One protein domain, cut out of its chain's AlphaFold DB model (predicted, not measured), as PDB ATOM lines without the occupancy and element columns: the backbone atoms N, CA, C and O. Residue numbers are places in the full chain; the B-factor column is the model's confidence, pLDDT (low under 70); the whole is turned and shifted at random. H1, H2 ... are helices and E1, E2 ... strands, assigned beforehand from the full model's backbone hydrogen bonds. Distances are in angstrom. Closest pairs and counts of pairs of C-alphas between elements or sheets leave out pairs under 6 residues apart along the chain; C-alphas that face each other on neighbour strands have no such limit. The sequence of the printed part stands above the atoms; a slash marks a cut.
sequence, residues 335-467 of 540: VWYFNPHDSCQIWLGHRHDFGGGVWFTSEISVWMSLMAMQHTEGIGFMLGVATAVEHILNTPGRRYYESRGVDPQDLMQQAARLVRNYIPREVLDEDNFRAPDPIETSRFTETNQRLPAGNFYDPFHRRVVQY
ATOM      1  N   VAL A 335     103.336  70.141  12.260       44.09
ATOM      2  CA  VAL A 335     102.402  70.639  13.297       44.09
ATOM      3  C   VAL A 335     102.777  70.118  14.690       44.09
ATOM      4  O   VAL A 335     103.079  68.935  14.851       44.09
ATOM      5  N   TRP A 336     102.730  70.998  15.697       40.56
ATOM      6  CA  TRP A 336     102.969  70.697  17.117       40.56
ATOM      7  C   TRP A 336     101.655  70.523  17.894       40.56
ATOM      8  O   TRP A 336     100.801  71.406  17.853       40.56
ATOM      9  N   TYR A 337     101.534  69.442  18.668       46.72
ATOM     10  CA  TYR A 337     100.417  69.179  19.587       46.72
ATOM     11  C   TYR A 337     100.930  69.049  21.023       46.72
ATOM     12  O   TYR A 337     101.804  68.232  21.286       46.72
ATOM     13  N   PHE A 338     100.407  69.842  21.958       32.03
ATOM     14  CA  PHE A 338     100.952  69.976  23.315       32.03
ATOM     15  C   PHE A 338     100.198  69.113  24.344       32.03
ATOM     16  O   PHE A 338      99.076  69.471  24.704       32.03
ATOM     17  N   ASN A 339     100.798  68.023  24.851       41.66
ATOM     18  CA  ASN A 339     100.359  67.360  26.093       41.66
ATOM     19  C   ASN A 339     101.431  66.384  26.654       41.66
ATOM     20  O   ASN A 339     101.786  65.434  25.954       41.66
ATOM     21  N   PRO A 340     101.941  66.537  27.894       33.66
ATOM     22  CA  PRO A 340     102.954  65.636  28.459       33.66
ATOM     23  C   PRO A 340     102.456  64.199  28.682       33.66
ATOM     24  O   PRO A 340     101.707  63.927  29.617       33.66
ATOM     25  N   HIS A 341     102.969  63.272  27.864       39.84
ATOM     26  CA  HIS A 341     102.833  61.821  28.032       39.84
ATOM     27  C   HIS A 341     104.187  61.136  27.793       39.84
ATOM     28  O   HIS A 341     104.576  60.883  26.655       39.84
ATOM     29  N   ASP A 342     104.896  60.789  28.870       37.28
ATOM     30  CA  ASP A 342     106.253  60.203  28.825       37.28
ATOM     31  C   ASP A 342     106.308  58.745  28.298       37.28
ATOM     32  O   ASP A 342     107.320  58.054  28.445       37.28
ATOM     33  N   SER A 343     105.220  58.233  27.713       42.09
ATOM     34  CA  SER A 343     105.057  56.820  27.339       42.09
ATOM     35  C   SER A 343     104.318  56.566  26.015       42.09
ATOM     36  O   SER A 343     103.962  55.420  25.734       42.09
ATOM     37  N   CYS A 344     104.132  57.583  25.164       41.16
ATOM     38  CA  CYS A 344     103.517  57.416  23.844       41.16
ATOM     39  C   CYS A 344     104.306  56.441  22.941       41.16
ATOM     40  O   CYS A 344     105.345  56.788  22.378       41.16
ATOM     41  N   GLN A 345     103.769  55.232  22.728       42.12
ATOM     42  CA  GLN A 345     104.256  54.262  21.731       42.12
ATOM     43  C   GLN A 345     103.759  54.588  20.313       42.12
ATOM     44  O   GLN A 345     103.276  53.726  19.580       42.12
ATOM     45  N   ILE A 346     103.870  55.851  19.907       43.22
ATOM     46  CA  ILE A 346     103.536  56.251  18.543       43.22
ATOM     47  C   ILE A 346     104.646  55.740  17.603       43.22
ATOM     48  O   ILE A 346     105.820  55.670  17.978       43.22
ATOM     49  N   TRP A 347     104.302  55.342  16.375       33.06
ATOM     50  CA  TRP A 347     105.283  54.828  15.412       33.06
ATOM     51  C   TRP A 347     105.999  55.942  14.623       33.06
ATOM     52  O   TRP A 347     105.511  57.059  14.470       33.06
ATOM     53  N   LEU A 348     107.208  55.600  14.164       34.56
ATOM     54  CA  LEU A 348     108.124  56.313  13.255       34.56
ATOM     55  C   LEU A 348     107.704  57.709  12.731       34.56
ATOM     56  O   LEU A 348     106.894  57.819  11.816       34.56
ATOM     57  N   GLY A 349     108.415  58.757  13.169       36.84
ATOM     58  CA  GLY A 349     108.548  60.020  12.414       36.84
ATOM     59  C   GLY A 349     108.344  61.306  13.216       36.84
ATOM     60  O   GLY A 349     108.871  62.347  12.834       36.84
ATOM     61  N   HIS A 350     107.639  61.231  14.341       38.50
ATOM     62  CA  HIS A 350     107.343  62.375  15.199       38.50
ATOM     63  C   HIS A 350     108.490  62.685  16.183       38.50
ATOM     64  O   HIS A 350     109.360  61.848  16.445       38.50
ATOM     65  N   ARG A 351     108.503  63.903  16.737       48.09
ATOM     66  CA  ARG A 351     109.415  64.306  17.826       48.09
ATOM     67  C   ARG A 351     108.624  64.634  19.082       48.09
ATOM     68  O   ARG A 351     107.565  65.235  18.974       48.09
ATOM     69  N   HIS A 352     109.198  64.326  20.239       46.28
ATOM     70  CA  HIS A 352     108.777  64.880  21.523       46.28
ATOM     71  C   HIS A 352     109.684  66.071  21.871       46.28
ATOM     72  O   HIS A 352     110.907  65.959  21.721       46.28
ATOM     73  N   ASP A 353     109.122  67.192  22.323       46.19
ATOM     74  CA  ASP A 353     109.885  68.221  23.038       46.19
ATOM     75  C   ASP A 353     109.865  67.995  24.562       46.19
ATOM     76  O   ASP A 353     109.181  67.114  25.084       46.19
ATOM     77  N   PHE A 354     110.640  68.801  25.292       33.75
ATOM     78  CA  PHE A 354     110.740  68.725  26.755       33.75
ATOM     79  C   PHE A 354     109.483  69.214  27.508       33.75
ATOM     80  O   PHE A 354     109.474  69.180  28.736       33.75
ATOM     81  N   GLY A 355     108.458  69.705  26.806       41.66
ATOM     82  CA  GLY A 355     107.171  70.134  27.358       41.66
ATOM     83  C   GLY A 355     106.015  69.170  27.074       41.66
ATOM     84  O   GLY A 355     104.892  69.458  27.482       41.66
ATOM     85  N   GLY A 356     106.260  68.046  26.390       42.31
ATOM     86  CA  GLY A 356     105.201  67.133  25.950       42.31
ATOM     87  C   GLY A 356     104.593  67.482  24.590       42.31
ATOM     88  O   GLY A 356     103.524  66.989  24.244       42.31
ATOM     89  N   GLY A 357     105.234  68.348  23.809       39.94
ATOM     90  CA  GLY A 357     104.847  68.611  22.431       39.94
ATOM     91  C   GLY A 357     105.172  67.422  21.528       39.94
ATOM     92  O   GLY A 357     106.344  67.079  21.390       39.94
ATOM     93  N   VAL A 358     104.169  66.827  20.876       49.41
ATOM     94  CA  VAL A 358     104.350  65.866  19.777       49.41
ATOM     95  C   VAL A 358     104.315  66.622  18.447       49.41
ATOM     96  O   VAL A 358     103.311  67.244  18.100       49.41
ATOM     97  N   TRP A 359     105.415  66.580  17.699       46.00
ATOM     98  CA  TRP A 359     105.536  67.179  16.368       46.00
ATOM     99  C   TRP A 359     105.386  66.131  15.273       46.00
ATOM    100  O   TRP A 359     106.146  65.163  15.264       46.00
ATOM    101  N   PHE A 360     104.485  66.350  14.316       53.44
ATOM    102  CA  PHE A 360     104.271  65.450  13.180       53.44
ATOM    103  C   PHE A 360     104.828  66.041  11.879       53.44
ATOM    104  O   PHE A 360     104.576  67.198  11.552       53.44
ATOM    105  N   THR A 361     105.545  65.213  11.109       42.50
ATOM    106  CA  THR A 361     106.147  65.568   9.807       42.50
ATOM    107  C   THR A 361     105.134  65.835   8.697       42.50
ATOM    108  O   THR A 361     105.471  66.464   7.704       42.50
ATOM    109  N   SER A 362     103.932  65.272   8.809       50.31
ATOM    110  CA  SER A 362     102.864  65.406   7.820       50.31
ATOM    111  C   SER A 362     101.521  65.060   8.452       50.31
ATOM    112  O   SER A 362     101.468  64.374   9.476       50.31
ATOM    113  N   GLU A 363     100.438  65.461   7.800       48.28
ATOM    114  CA  GLU A 363      99.074  65.093   8.174       48.28
ATOM    115  C   GLU A 363      98.855  63.567   8.187       48.28
ATOM    116  O   GLU A 363      98.314  63.021   9.147       48.28
ATOM    117  N   ILE A 364      99.410  62.849   7.201       50.91
ATOM    118  CA  ILE A 364      99.417  61.375   7.152       50.91
ATOM    119  C   ILE A 364     100.075  60.794   8.412       50.91
ATOM    120  O   ILE A 364      99.626  59.781   8.943       50.91
ATOM    121  N   SER A 365     101.118  61.449   8.935       44.69
ATOM    122  CA  SER A 365     101.781  61.040  10.177       44.69
ATOM    123  C   SER A 365     100.893  61.255  11.406       44.69
ATOM    124  O   SER A 365     100.925  60.417  12.304       44.69
ATOM    125  N   VAL A 366     100.080  62.320  11.448       55.81
ATOM    126  CA  VAL A 366      99.048  62.511  12.487       55.81
ATOM    127  C   VAL A 366      98.027  61.375  12.397       55.81
ATOM    128  O   VAL A 366      97.779  60.687  13.384       55.81
ATOM    129  N   TRP A 367      97.498  61.121  11.199       54.47
ATOM    130  CA  TRP A 367      96.453  60.126  10.958       54.47
ATOM    131  C   TRP A 367      96.908  58.699  11.301       54.47
ATOM    132  O   TRP A 367      96.252  58.012  12.078       54.47
ATOM    133  N   MET A 368      98.088  58.274  10.834       49.28
ATOM    134  CA  MET A 368      98.681  56.975  11.191       49.28
ATOM    135  C   MET A 368      98.938  56.831  12.698       49.28
ATOM    136  O   MET A 368      98.804  55.738  13.246       49.28
ATOM    137  N   SER A 369      99.285  57.925  13.380       55.41
ATOM    138  CA  SER A 369      99.502  57.925  14.831       55.41
ATOM    139  C   SER A 369      98.191  57.793  15.601       55.41
ATOM    140  O   SER A 369      98.122  57.041  16.571       55.41
ATOM    141  N   LEU A 370      97.139  58.470  15.138       58.56
ATOM    142  CA  LEU A 370      95.780  58.331  15.655       58.56
ATOM    143  C   LEU A 370      95.257  56.897  15.468       58.56
ATOM    144  O   LEU A 370      94.779  56.319  16.442       58.56
ATOM    145  N   MET A 371      95.446  56.285  14.290       54.41
ATOM    146  CA  MET A 371      95.110  54.870  14.051       54.41
ATOM    147  C   MET A 371      95.875  53.935  15.000       54.41
ATOM    148  O   MET A 371      95.291  53.039  15.608       54.41
ATOM    149  N   ALA A 372      97.183  54.148  15.177       54.12
ATOM    150  CA  ALA A 372      97.996  53.324  16.071       54.12
ATOM    151  C   ALA A 372      97.523  53.412  17.536       54.12
ATOM    152  O   ALA A 372      97.413  52.384  18.206       54.12
ATOM    153  N   MET A 373      97.184  54.612  18.024       56.78
ATOM    154  CA  MET A 373      96.627  54.815  19.372       56.78
ATOM    155  C   MET A 373      95.211  54.237  19.518       56.78
ATOM    156  O   MET A 373      94.888  53.645  20.544       56.78
ATOM    157  N   GLN A 374      94.372  54.335  18.488       57.22
ATOM    158  CA  GLN A 374      93.053  53.697  18.435       57.22
ATOM    159  C   GLN A 374      93.166  52.168  18.568       57.22
ATOM    160  O   GLN A 374      92.499  51.589  19.425       57.22
ATOM    161  N   HIS A 375      94.038  51.519  17.787       51.78
ATOM    162  CA  HIS A 375      94.232  50.062  17.830       51.78
ATOM    163  C   HIS A 375      94.851  49.546  19.139       51.78
ATOM    164  O   HIS A 375      94.594  48.406  19.520       51.78
ATOM    165  N   THR A 376      95.677  50.348  19.817       55.22
ATOM    166  CA  THR A 376      96.420  49.909  21.015       55.22
ATOM    167  C   THR A 376      95.816  50.374  22.337       55.22
ATOM    168  O   THR A 376      96.046  49.729  23.363       55.22
ATOM    169  N   GLU A 377      95.061  51.477  22.343       61.31
ATOM    170  CA  GLU A 377      94.619  52.138  23.577       61.31
ATOM    171  C   GLU A 377      93.123  52.450  23.631       61.31
ATOM    172  O   GLU A 377      92.629  52.671  24.735       61.31
ATOM    173  N   GLY A 378      92.403  52.459  22.497       73.12
ATOM    174  CA  GLY A 378      90.941  52.617  22.395       73.12
ATOM    175  C   GLY A 378      90.389  53.868  23.090       73.12
ATOM    176  O   GLY A 378      90.188  54.913  22.473       73.12
ATOM    177  N   ILE A 379      90.195  53.779  24.406       69.69
ATOM    178  CA  ILE A 379      89.872  54.914  25.272       69.69
ATOM    179  C   ILE A 379      90.939  56.018  25.242       69.69
ATOM    180  O   ILE A 379      90.579  57.189  25.290       69.69
ATOM    181  N   GLY A 380      92.224  55.685  25.069       73.88
ATOM    182  CA  GLY A 380      93.290  56.689  24.913       73.88
ATOM    183  C   GLY A 380      93.042  57.630  23.726       73.88
ATOM    184  O   GLY A 380      93.194  58.846  23.843       73.88
ATOM    185  N   PHE A 381      92.538  57.086  22.614       77.38
ATOM    186  CA  PHE A 381      92.136  57.861  21.441       77.38
ATOM    187  C   PHE A 381      90.894  58.732  21.715       77.38
ATOM    188  O   PHE A 381      90.899  59.907  21.351       77.38
ATOM    189  N   MET A 382      89.884  58.230  22.444       78.81
ATOM    190  CA  MET A 382      88.733  59.052  22.874       78.81
ATOM    191  C   MET A 382      89.161  60.238  23.743       78.81
ATOM    192  O   MET A 382      88.762  61.372  23.483       78.81
ATOM    193  N   LEU A 383      90.000  59.994  24.754       79.19
ATOM    194  CA  LEU A 383      90.515  61.038  25.645       79.19
ATOM    195  C   LEU A 383      91.359  62.061  24.862       79.19
ATOM    196  O   LEU A 383      91.248  63.263  25.105       79.19
ATOM    197  N   GLY A 384      92.145  61.611  23.877       79.25
ATOM    198  CA  GLY A 384      92.897  62.475  22.963       79.25
ATOM    199  C   GLY A 384      91.999  63.395  22.129       79.25
ATOM    200  O   GLY A 384      92.214  64.609  22.118       79.25
ATOM    201  N   VAL A 385      90.955  62.852  21.491       81.81
ATOM    202  CA  VAL A 385      89.980  63.645  20.718       81.81
ATOM    203  C   VAL A 385      89.231  64.630  21.623       81.81
ATOM    204  O   VAL A 385      89.127  65.807  21.279       81.81
ATOM    205  N   ALA A 386      88.775  64.199  22.803       77.69
ATOM    206  CA  ALA A 386      88.122  65.079  23.775       77.69
ATOM    207  C   ALA A 386      89.027  66.246  24.207       77.69
ATOM    208  O   ALA A 386      88.584  67.392  24.207       77.69
ATOM    209  N   THR A 387      90.304  65.972  24.498       79.19
ATOM    210  CA  THR A 387      91.297  66.997  24.871       79.19
ATOM    211  C   THR A 387      91.544  67.989  23.730       79.19
ATOM    212  O   THR A 387      91.637  69.194  23.961       79.19
ATOM    213  N   ALA A 388      91.635  67.505  22.486       76.56
ATOM    214  CA  ALA A 388      91.854  68.358  21.320       76.56
ATOM    215  C   ALA A 388      90.681  69.326  21.096       76.56
ATOM    216  O   ALA A 388      90.897  70.515  20.850       76.56
ATOM    217  N   VAL A 389      89.440  68.848  21.240       80.12
ATOM    218  CA  VAL A 389      88.262  69.715  21.108       80.12
ATOM    219  C   VAL A 389      88.103  70.636  22.319       80.12
ATOM    220  O   VAL A 389      87.820  71.815  22.132       80.12
ATOM    221  N   GLU A 390      88.380  70.176  23.545       80.31
ATOM    222  CA  GLU A 390      88.435  71.052  24.726       80.31
ATOM    223  C   GLU A 390      89.411  72.213  24.509       80.31
ATOM    224  O   GLU A 390      89.064  73.366  24.763       80.31
ATOM    225  N   HIS A 391      90.608  71.932  23.985       76.56
ATOM    226  CA  HIS A 391      91.589  72.965  23.675       76.56
ATOM    227  C   HIS A 391      91.028  73.992  22.685       76.56
ATOM    228  O   HIS A 391      91.157  75.195  22.915       76.56
ATOM    229  N   ILE A 392      90.353  73.546  21.621       76.62
ATOM    230  CA  ILE A 392      89.699  74.439  20.656       76.62
ATOM    231  C   ILE A 392      88.621  75.305  21.333       76.62
ATOM    232  O   ILE A 392      88.591  76.514  21.110       76.62
ATOM    233  N   LEU A 393      87.777  74.717  22.185       78.25
ATOM    234  CA  LEU A 393      86.663  75.407  22.849       78.25
ATOM    235  C   LEU A 393      87.102  76.371  23.969       78.25
ATOM    236  O   LEU A 393      86.417  77.368  24.208       78.25
ATOM    237  N   ASN A 394      88.234  76.104  24.631       76.19
ATOM    238  CA  ASN A 394      88.727  76.875  25.781       76.19
ATOM    239  C   ASN A 394      89.798  77.928  25.445       76.19
ATOM    240  O   ASN A 394      90.042  78.833  26.245       76.19
ATOM    241  N   THR A 395      90.457  77.842  24.288       71.75
ATOM    242  CA  THR A 395      91.476  78.820  23.860       71.75
ATOM    243  C   THR A 395      90.881  79.961  23.023       71.75
ATOM    244  O   THR A 395      89.709  79.919  22.638       71.75
ATOM    245  N   PRO A 396      91.686  80.977  22.634       67.50
ATOM    246  CA  PRO A 396      91.340  81.879  21.532       67.50
ATOM    247  C   PRO A 396      90.901  81.179  20.231       67.50
ATOM    248  O   PRO A 396      90.257  81.828  19.407       67.50
ATOM    249  N   GLY A 397      91.182  79.876  20.071       64.19
ATOM    250  CA  GLY A 397      90.628  79.028  19.017       64.19
ATOM    251  C   GLY A 397      89.110  79.151  18.895       64.19
ATOM    252  O   GLY A 397      88.613  79.331  17.789       64.19
ATOM    253  N   ARG A 398      88.365  79.204  20.005       76.12
ATOM    254  CA  ARG A 398      86.906  79.372  19.965       76.12
ATOM    255  C   ARG A 398      86.490  80.629  19.197       76.12
ATOM    256  O   ARG A 398      85.654  80.543  18.307       76.12
ATOM    257  N   ARG A 399      87.132  81.773  19.467       76.81
ATOM    258  CA  ARG A 399      86.865  83.030  18.741       76.81
ATOM    259  C   ARG A 399      87.273  82.947  17.270       76.81
ATOM    260  O   ARG A 399      86.629  83.563  16.431       76.81
ATOM    261  N   TYR A 400      88.333  82.201  16.960       76.75
ATOM    262  CA  TYR A 400      88.767  81.950  15.585       76.75
ATOM    263  C   TYR A 400      87.718  81.144  14.802       76.75
ATOM    264  O   TYR A 400      87.337  81.558  13.708       76.75
ATOM    265  N   TYR A 401      87.181  80.067  15.378       77.62
ATOM    266  CA  TYR A 401      86.137  79.250  14.750       77.62
ATOM    267  C   TYR A 401      84.781  79.969  14.680       77.62
ATOM    268  O   TYR A 401      84.178  80.006  13.609       77.62
ATOM    269  N   GLU A 402      84.364  80.659  15.749       80.31
ATOM    270  CA  GLU A 402      83.172  81.526  15.744       80.31
ATOM    271  C   GLU A 402      83.278  82.623  14.661       80.31
ATOM    272  O   GLU A 402      82.308  82.885  13.953       80.31
ATOM    273  N   SER A 403      84.466  83.214  14.448       85.62
ATOM    274  CA  SER A 403      84.695  84.215  13.384       85.62
ATOM    275  C   SER A 403      84.615  83.661  11.956       85.62
ATOM    276  O   SER A 403      84.476  84.434  11.009       85.62
ATOM    277  N   ARG A 404      84.681  82.334  11.802       84.50
ATOM    278  CA  ARG A 404      84.501  81.609  10.536       84.50
ATOM    279  C   ARG A 404      83.113  80.968  10.410       84.50
ATOM    280  O   ARG A 404      82.864  80.276   9.432       84.50
ATOM    281  N   GLY A 405      82.216  81.197  11.372       89.12
ATOM    282  CA  GLY A 405      80.870  80.620  11.375       89.12
ATOM    283  C   GLY A 405      80.823  79.121  11.690       89.12
ATOM    284  O   GLY A 405      79.807  78.491  11.425       89.12
ATOM    285  N   VAL A 406      81.895  78.545  12.245       85.00
ATOM    286  CA  VAL A 406      81.920  77.136  12.660       85.00
ATOM    287  C   VAL A 406      81.252  77.009  14.028       85.00
ATOM    288  O   VAL A 406      81.754  77.555  15.013       85.00
ATOM    289  N   ASP A 407      80.135  76.283  14.093       86.44
ATOM    290  CA  ASP A 407      79.441  75.993  15.348       86.44
ATOM    291  C   ASP A 407      80.276  75.015  16.209       86.44
ATOM    292  O   ASP A 407      80.633  73.927  15.739       86.44
ATOM    293  N   PRO A 408      80.577  75.344  17.482       80.12
ATOM    294  CA  PRO A 408      81.071  74.389  18.472       80.12
ATOM    295  C   PRO A 408      80.341  73.037  18.484       80.12
ATOM    296  O   PRO A 408      80.981  72.001  18.666       80.12
ATOM    297  N   GLN A 409      79.022  73.026  18.274       84.12
ATOM    298  CA  GLN A 409      78.217  71.809  18.226       84.12
ATOM    299  C   GLN A 409      78.549  70.945  17.002       84.12
ATOM    300  O   GLN A 409      78.612  69.720  17.119       84.12
ATOM    301  N   ASP A 410      78.807  71.552  15.843       87.12
ATOM    302  CA  ASP A 410      79.210  70.822  14.637       87.12
ATOM    303  C   ASP A 410      80.614  70.237  14.786       87.12
ATOM    304  O   ASP A 410      80.836  69.085  14.412       87.12
ATOM    305  N   LEU A 411      81.537  70.971  15.416       83.94
ATOM    306  CA  LEU A 411      82.862  70.455  15.761       83.94
ATOM    307  C   LEU A 411      82.763  69.232  16.694       83.94
ATOM    308  O   LEU A 411      83.423  68.220  16.452       83.94
ATOM    309  N   MET A 412      81.889  69.275  17.710       84.19
ATOM    310  CA  MET A 412      81.617  68.118  18.575       84.19
ATOM    311  C   MET A 412      81.017  66.935  17.800       84.19
ATOM    312  O   MET A 412      81.420  65.790  18.011       84.19
ATOM    313  N   GLN A 413      80.090  67.184  16.871       87.69
ATOM    314  CA  GLN A 413      79.511  66.140  16.015       87.69
ATOM    315  C   GLN A 413      80.528  65.539  15.034       87.69
ATOM    316  O   GLN A 413      80.450  64.351  14.719       87.69
ATOM    317  N   GLN A 414      81.471  66.329  14.518       85.69
ATOM    318  CA  GLN A 414      82.569  65.840  13.680       85.69
ATOM    319  C   GLN A 414      83.534  64.976  14.498       85.69
ATOM    320  O   GLN A 414      83.853  63.864  14.082       85.69
ATOM    321  N   ALA A 415      83.914  65.423  15.697       82.69
ATOM    322  CA  ALA A 415      84.727  64.644  16.627       82.69
ATOM    323  C   ALA A 415      84.056  63.315  17.015       82.69
ATOM    324  O   ALA A 415      84.702  62.270  17.019       82.69
ATOM    325  N   ALA A 416      82.742  63.323  17.262       85.75
ATOM    326  CA  ALA A 416      81.976  62.111  17.537       85.75
ATOM    327  C   ALA A 416      81.888  61.171  16.323       85.75
ATOM    328  O   ALA A 416      82.048  59.963  16.477       85.75
ATOM    329  N   ARG A 417      81.695  61.699  15.106       87.31
ATOM    330  CA  ARG A 417      81.766  60.904  13.864       87.31
ATOM    331  C   ARG A 417      83.146  60.274  13.676       87.31
ATOM    332  O   ARG A 417      83.231  59.104  13.324       87.31
ATOM    333  N   LEU A 418      84.212  61.019  13.961       85.19
ATOM    334  CA  LEU A 418      85.588  60.535  13.903       85.19
ATOM    335  C   LEU A 418      85.808  59.395  14.912       85.19
ATOM    336  O   LEU A 418      86.230  58.313  14.517       85.19
ATOM    337  N   VAL A 419      85.437  59.571  16.184       82.69
ATOM    338  CA  VAL A 419      85.534  58.495  17.188       82.69
ATOM    339  C   VAL A 419      84.710  57.267  16.780       82.69
ATOM    340  O   VAL A 419      85.223  56.150  16.847       82.69
ATOM    341  N   ARG A 420      83.482  57.461  16.281       86.25
ATOM    342  CA  ARG A 420      82.604  56.365  15.843       86.25
ATOM    343  C   ARG A 420      83.153  55.568  14.662       86.25
ATOM    344  O   ARG A 420      83.025  54.350  14.642       86.25
ATOM    345  N   ASN A 421      83.726  56.247  13.674       84.81
ATOM    346  CA  ASN A 421      84.206  55.604  12.450       84.81
ATOM    347  C   ASN A 421      85.507  54.820  12.659       84.81
ATOM    348  O   ASN A 421      85.813  53.941  11.857       84.81
ATOM    349  N   TYR A 422      86.274  55.157  13.700       80.12
ATOM    350  CA  TYR A 422      87.611  54.611  13.911       80.12
ATOM    351  C   TYR A 422      87.708  53.643  15.097       80.12
ATOM    352  O   TYR A 422      88.464  52.679  15.013       80.12
ATOM    353  N   ILE A 423      86.944  53.801  16.183       78.38
ATOM    354  CA  ILE A 423      86.984  52.801  17.265       78.38
ATOM    355  C   ILE A 423      86.202  51.538  16.853       78.38
ATOM    356  O   ILE A 423      85.045  51.657  16.452       78.38
ATOM    357  N   PRO A 424      86.785  50.325  16.982       78.75
ATOM    358  CA  PRO A 424      86.076  49.072  16.717       78.75
ATOM    359  C   PRO A 424      84.798  48.943  17.553       78.75
ATOM    360  O   PRO A 424      84.799  49.294  18.734       78.75
ATOM    361  N   ARG A 425      83.721  48.397  16.975       79.75
ATOM    362  CA  ARG A 425      82.402  48.263  17.631       79.75
ATOM    363  C   ARG A 425      82.404  47.385  18.883       79.75
ATOM    364  O   ARG A 425      81.488  47.448  19.686       79.75
ATOM    365  N   GLU A 426      83.424  46.558  19.057       77.00
ATOM    366  CA  GLU A 426      83.617  45.724  20.241       77.00
ATOM    367  C   GLU A 426      84.164  46.532  21.435       77.00
ATOM    368  O   GLU A 426      84.082  46.089  22.579       77.00
ATOM    369  N   VAL A 427      84.744  47.707  21.163       75.06
ATOM    370  CA  VAL A 427      85.317  48.649  22.141       75.06
ATOM    371  C   VAL A 427      84.424  49.886  22.291       75.06
ATOM    372  O   VAL A 427      84.289  50.431  23.388       75.06
ATOM    373  N   LEU A 428      83.817  50.323  21.187       81.38
ATOM    374  CA  LEU A 428      82.827  51.386  21.133       81.38
ATOM    375  C   LEU A 428      81.456  50.825  21.516       81.38
ATOM    376  O   LEU A 428      80.832  50.100  20.750       81.38
ATOM    377  N   ASP A 429      80.977  51.198  22.694       85.62
ATOM    378  CA  ASP A 429      79.668  50.817  23.221       85.62
ATOM    379  C   ASP A 429      78.583  51.619  22.466       85.62
ATOM    380  O   ASP A 429      78.109  52.645  22.953       85.62
ATOM    381  N   GLU A 430      78.283  51.211  21.217       85.19
ATOM    382  CA  GLU A 430      77.504  51.991  20.228       85.19
ATOM    383  C   GLU A 430      76.136  52.453  20.763       85.19
ATOM    384  O   GLU A 430      75.713  53.561  20.439       85.19
ATOM    385  N   ASP A 431      75.477  51.657  21.613       88.00
ATOM    386  CA  ASP A 431      74.179  51.992  22.221       88.00
ATOM    387  C   ASP A 431      74.272  53.168  23.217       88.00
ATOM    388  O   ASP A 431      73.315  53.930  23.405       88.00
ATOM    389  N   ASN A 432      75.434  53.332  23.854       87.81
ATOM    390  CA  ASN A 432      75.710  54.382  24.834       87.81
ATOM    391  C   ASN A 432      76.569  55.527  24.271       87.81
ATOM    392  O   ASN A 432      76.664  56.579  24.909       87.81
ATOM    393  N   PHE A 433      77.164  55.354  23.089       91.56
ATOM    394  CA  PHE A 433      78.000  56.351  22.431       91.56
ATOM    395  C   PHE A 433      77.200  57.581  21.981       91.56
ATOM    396  O   PHE A 433      76.211  57.484  21.249       91.56
ATOM    397  N   ARG A 434      77.647  58.774  22.381       91.62
ATOM    398  CA  ARG A 434      77.023  60.058  22.039       91.62
ATOM    399  C   ARG A 434      78.078  61.116  21.739       91.62
ATOM    400  O   ARG A 434      79.187  61.087  22.264       91.62
ATOM    401  N   ALA A 435      77.702  62.098  20.919       89.62
ATOM    402  CA  ALA A 435      78.469  63.333  20.830       89.62
ATOM    403  C   ALA A 435      78.400  64.058  22.190       89.62
ATOM    404  O   ALA A 435      77.284  64.279  22.677       89.62
ATOM    405  N   PRO A 436      79.540  64.412  22.812       87.25
ATOM    406  CA  PRO A 436      79.527  65.170  24.055       87.25
ATOM    407  C   PRO A 436      78.966  66.579  23.847       87.25
ATOM    408  O   PRO A 436      79.007  67.126  22.742       87.25
ATOM    409  N   ASP A 437      78.470  67.182  24.923       89.75
ATOM    410  CA  ASP A 437      78.040  68.580  24.900       89.75
ATOM    411  C   ASP A 437      79.274  69.517  24.890       89.75
ATOM    412  O   ASP A 437      80.238  69.245  25.612       89.75
ATOM    413  N   PRO A 438      79.294  70.639  24.146       86.56
ATOM    414  CA  PRO A 438      80.401  71.597  24.196       86.56
ATOM    415  C   PRO A 438      80.736  72.088  25.620       86.56
ATOM    416  O   PRO A 438      81.901  72.335  25.940       86.56
ATOM    417  N   ILE A 439      79.744  72.203  26.512       88.75
ATOM    418  CA  ILE A 439      79.927  72.562  27.930       88.75
ATOM    419  C   ILE A 439      80.605  71.423  28.707       88.75
ATOM    420  O   ILE A 439      81.436  71.669  29.579       88.75
ATOM    421  N   GLU A 440      80.270  70.178  28.385       87.81
ATOM    422  CA  GLU A 440      80.882  68.978  28.960       87.81
ATOM    423  C   GLU A 440      82.350  68.850  28.526       87.81
ATOM    424  O   GLU A 440      83.234  68.685  29.368       87.81
ATOM    425  N   THR A 441      82.636  69.043  27.235       85.19
ATOM    426  CA  THR A 441      84.000  69.018  26.692       85.19
ATOM    427  C   THR A 441      84.849  70.200  27.161       85.19
ATOM    428  O   THR A 441      85.993  69.991  27.539       85.19
ATOM    429  N   SER A 442      84.307  71.421  27.247       84.06
ATOM    430  CA  SER A 442      85.023  72.590  27.811       84.06
ATOM    431  C   SER A 442      85.408  72.454  29.293       84.06
ATOM    432  O   SER A 442      86.177  73.267  29.804       84.06
ATOM    433  N   ARG A 443      84.893  71.442  29.998       87.94
ATOM    434  CA  ARG A 443      85.251  71.124  31.388       87.94
ATOM    435  C   ARG A 443      85.939  69.767  31.521       87.94
ATOM    436  O   ARG A 443      86.069  69.267  32.640       87.94
ATOM    437  N   PHE A 444      86.345  69.141  30.421       85.31
ATOM    438  CA  PHE A 444      86.866  67.778  30.413       85.31
ATOM    439  C   PHE A 444      88.139  67.643  31.267       85.31
ATOM    440  O   PHE A 444      88.210  66.754  32.121       85.31
ATOM    441  N   THR A 445      89.101  68.555  31.135       82.44
ATOM    442  CA  THR A 445      90.325  68.578  31.947       82.44
ATOM    443  C   THR A 445      90.015  68.873  33.416       82.44
ATOM    444  O   THR A 445      90.507  68.166  34.294       82.44
ATOM    445  N   GLU A 446      89.157  69.859  33.711       87.88
ATOM    446  CA  GLU A 446      88.740  70.190  35.088       87.88
ATOM    447  C   GLU A 446      88.034  69.004  35.771       87.88
ATOM    448  O   GLU A 446      88.255  68.726  36.951       87.88
ATOM    449  N   THR A 447      87.202  68.281  35.019       91.19
ATOM    450  CA  THR A 447      86.478  67.092  35.487       91.19
ATOM    451  C   THR A 447      87.456  65.971  35.809       91.19
ATOM    452  O   THR A 447      87.422  65.437  36.916       91.19
ATOM    453  N   ASN A 448      88.383  65.665  34.897       89.12
ATOM    454  CA  ASN A 448      89.402  64.637  35.108       89.12
ATOM    455  C   ASN A 448      90.345  64.964  36.279       89.12
ATOM    456  O   ASN A 448      90.650  64.082  37.075       89.12
ATOM    457  N   GLN A 449      90.741  66.230  36.459       87.94
ATOM    458  CA  GLN A 449      91.576  66.660  37.591       87.94
ATOM    459  C   GLN A 449      90.909  66.475  38.966       87.94
ATOM    460  O   GLN A 449      91.603  66.454  39.983       87.94
ATOM    461  N   ARG A 450      89.576  66.355  39.018       94.06
ATOM    462  CA  ARG A 450      88.809  66.114  40.252       94.06
ATOM    463  C   ARG A 450      88.558  64.636  40.547       94.06
ATOM    464  O   ARG A 450      88.078  64.324  41.638       94.06
ATOM    465  N   LEU A 451      88.844  63.735  39.608       91.50
ATOM    466  CA  LEU A 451      88.654  62.302  39.812       91.50
ATOM    467  C   LEU A 451      89.796  61.697  40.652       91.50
ATOM    468  O   LEU A 451      90.924  62.193  40.623       91.50
ATOM    469  N   PRO A 452      89.544  60.608  41.406       94.19
ATOM    470  CA  PRO A 452      90.608  59.887  42.099       94.19
ATOM    471  C   PRO A 452      91.626  59.323  41.101       94.19
ATOM    472  O   PRO A 452      91.244  58.854  40.030       94.19
ATOM    473  N   ALA A 453      92.910  59.304  41.467       84.69
ATOM    474  CA  ALA A 453      93.986  58.836  40.593       84.69
ATOM    475  C   ALA A 453      93.676  57.469  39.943       84.69
ATOM    476  O   ALA A 453      93.226  56.539  40.614       84.69
ATOM    477  N   GLY A 454      93.908  57.366  38.632       83.12
ATOM    478  CA  GLY A 454      93.544  56.186  37.841       83.12
ATOM    479  C   GLY A 454      92.066  56.113  37.438       83.12
ATOM    480  O   GLY A 454      91.645  55.080  36.934       83.12
ATOM    481  N   ASN A 455      91.272  57.169  37.632       89.75
ATOM    482  CA  ASN A 455      89.913  57.274  37.096       89.75
ATOM    483  C   ASN A 455      89.844  58.433  36.102       89.75
ATOM    484  O   ASN A 455      90.371  59.510  36.372       89.75
ATOM    485  N   PHE A 456      89.169  58.210  34.978       90.19
ATOM    486  CA  PHE A 456      89.028  59.177  33.893       90.19
ATOM    487  C   PHE A 456      87.563  59.287  33.481       90.19
ATOM    488  O   PHE A 456      86.836  58.296  33.475       90.19
ATOM    489  N   TYR A 457      87.119  60.490  33.139       92.75
ATOM    490  CA  TYR A 457      85.806  60.720  32.562       92.75
ATOM    491  C   TYR A 457      85.861  60.459  31.058       92.75
ATOM    492  O   TYR A 457      86.684  61.041  30.357       92.75
ATOM    493  N   ASP A 458      84.977  59.600  30.571       90.81
ATOM    494  CA  ASP A 458      84.727  59.348  29.158       90.81
ATOM    495  C   ASP A 458      83.498  60.177  28.736       90.81
ATOM    496  O   ASP A 458      82.373  59.818  29.099       90.81
ATOM    497  N   PRO A 459      83.682  61.291  27.999       87.69
ATOM    498  CA  PRO A 459      82.597  62.200  27.644       87.69
ATOM    499  C   PRO A 459      81.733  61.660  26.497       87.69
ATOM    500  O   PRO A 459      80.625  62.146  26.293       87.69
ATOM    501  N   PHE A 460      82.208  60.648  25.761       89.19
ATOM    502  CA  PHE A 460      81.459  60.031  24.666       89.19
ATOM    503  C   PHE A 460      80.456  58.992  25.177       89.19
ATOM    504  O   PHE A 460      79.381  58.846  24.605       89.19
ATOM    505  N   HIS A 461      80.773  58.313  26.281       91.88
ATOM    506  CA  HIS A 461      79.867  57.366  26.949       91.88
ATOM    507  C   HIS A 461      79.308  57.895  28.286       91.88
ATOM    508  O   HIS A 461      78.634  57.162  29.009       91.88
ATOM    509  N   ARG A 462      79.611  59.154  28.637       93.12
ATOM    510  CA  ARG A 462      79.204  59.856  29.873       93.12
ATOM    511  C   ARG A 462      79.419  59.059  31.162       93.12
ATOM    512  O   ARG A 462      78.575  59.045  32.060       93.12
ATOM    513  N   ARG A 463      80.561  58.376  31.257       92.69
ATOM    514  CA  ARG A 463      80.892  57.458  32.358       92.69
ATOM    515  C   ARG A 463      82.285  57.720  32.907       92.69
ATOM    516  O   ARG A 463      83.163  58.190  32.195       92.69
ATOM    517  N   VAL A 464      82.505  57.373  34.171       92.25
ATOM    518  CA  VAL A 464      83.859  57.298  34.730       92.25
ATOM    519  C   VAL A 464      84.401  55.894  34.480       92.25
ATOM    520  O   VAL A 464      83.767  54.909  34.853       92.25
ATOM    521  N   VAL A 465      85.569  55.811  33.852       87.56
ATOM    522  CA  VAL A 465      86.325  54.575  33.645       87.56
ATOM    523  C   VAL A 465      87.508  54.520  34.604       87.56
ATOM    524  O   VAL A 465      88.161  55.532  34.859       87.56
ATOM    525  N   GLN A 466      87.815  53.332  35.120       86.50
ATOM    526  CA  GLN A 466      89.029  53.107  35.900       86.50
ATOM    527  C   GLN A 466      90.119  52.548  34.980       86.50
ATOM    528  O   GLN A 466      89.934  51.510  34.348       86.50
ATOM    529  N   TYR A 467      91.255  53.237  34.906       76.25
ATOM    530  CA  TYR A 467      92.413  52.844  34.115       76.25
ATOM    531  C   TYR A 467      93.535  52.373  35.042       76.25
ATOM    532  O   TYR A 467      94.182  53.167  35.734       76.25
TER     533      TYR A 467
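AT A GLANCE: This is residues 335 to 467 of the 540 residues of an uncharacterized protein of Diaporthe helianthi (UniProt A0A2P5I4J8). Helix H2 runs through the middle of the model, with the long helix H4 side by side with it in the opposite direction, and the short helices H5 and H6 and part of the small strand hairpin E3 E4 pack round it. At its beginning H2 makes a V with H1, which leads back to a second small hairpin, E1 E2, set away from H2 with a long loop. The 133 printed residues hold six named helices and four named strands, in the order E1 E2 H1 H2 H3 H4 H5 H6 E3 E4; each sheet has two antiparallel strands, and the class is mixed, helices and strands. The whole is compact, with a radius of gyration of the C-alphas of 14.8 A, and spans 38 by 34 by 30 A.

IN THESE COORDINATES: E1 is residues 335 to 338, beginning at C-alpha 335 (102.402, 70.639, 13.297), and E2 is residues 357 to 360. E3 is residues 455 to 458, and E4 is residues 463 to 466, ending at C-alpha 466 (89.029, 53.107, 35.900). H2, residues 379 to 394, is 22.0 A long and begins at C-alpha 379 (89.872, 54.914, 25.272). H1, residues 363 to 377, is 20.6 A long, and H4, residues 408 to 422, is 21.3 A. H3 is residues 397 to 402, H5 438 to 441 and H6 444 to 449.

HOW THE PARTS SIT: The hairpin E3 and E4 has N 458 and O 463 within hydrogen-bond range at 2.8 A. The closest C-alphas of H6 and E3, those of Asn 448 and Phe 456, are 5.6 A apart. H6 touches H2, the hub, through its residues 386 to 390 alone, with C-alphas 390 and 444 closest at 6.7 A. H2 and H4 touch at a shallow tilt of 15 degrees, opposite ways, closest at C-alphas 382 and 419, 6.5 A. H5 touches H2, closest at C-alphas 390 and 441, 5.3 A. H3 and H4 touch only at the corner, and only just, with 3 pairs of C-alphas within 8 A, closest at 398 and 408, 7.8 A. H1 touches H2 with residues 370 to 374 alone, at a steep tilt of 50 degrees, closest at C-alphas 374 and 381, 5.2 A. The hairpin E1 and E2 has N 337 and O 358 at 2.9 A; both strands are apart from H2. Every O i to N i+4 pair is within hydrogen-bond range in H1, H2, H3, H4 and H6; H5 is too short for such a pair.

THE WHOLE: The C-alphas farthest apart, those of Phe 354 and Asp 431, are 40.5 A apart. The printed part has no cut. The links E1 to E2, 18 residues, and H4 to H5, 15 residues, are long. The mean pLDDT of the printed part is 71.4, and residues 335 to 377, 379 and 396 to 397 are under 70.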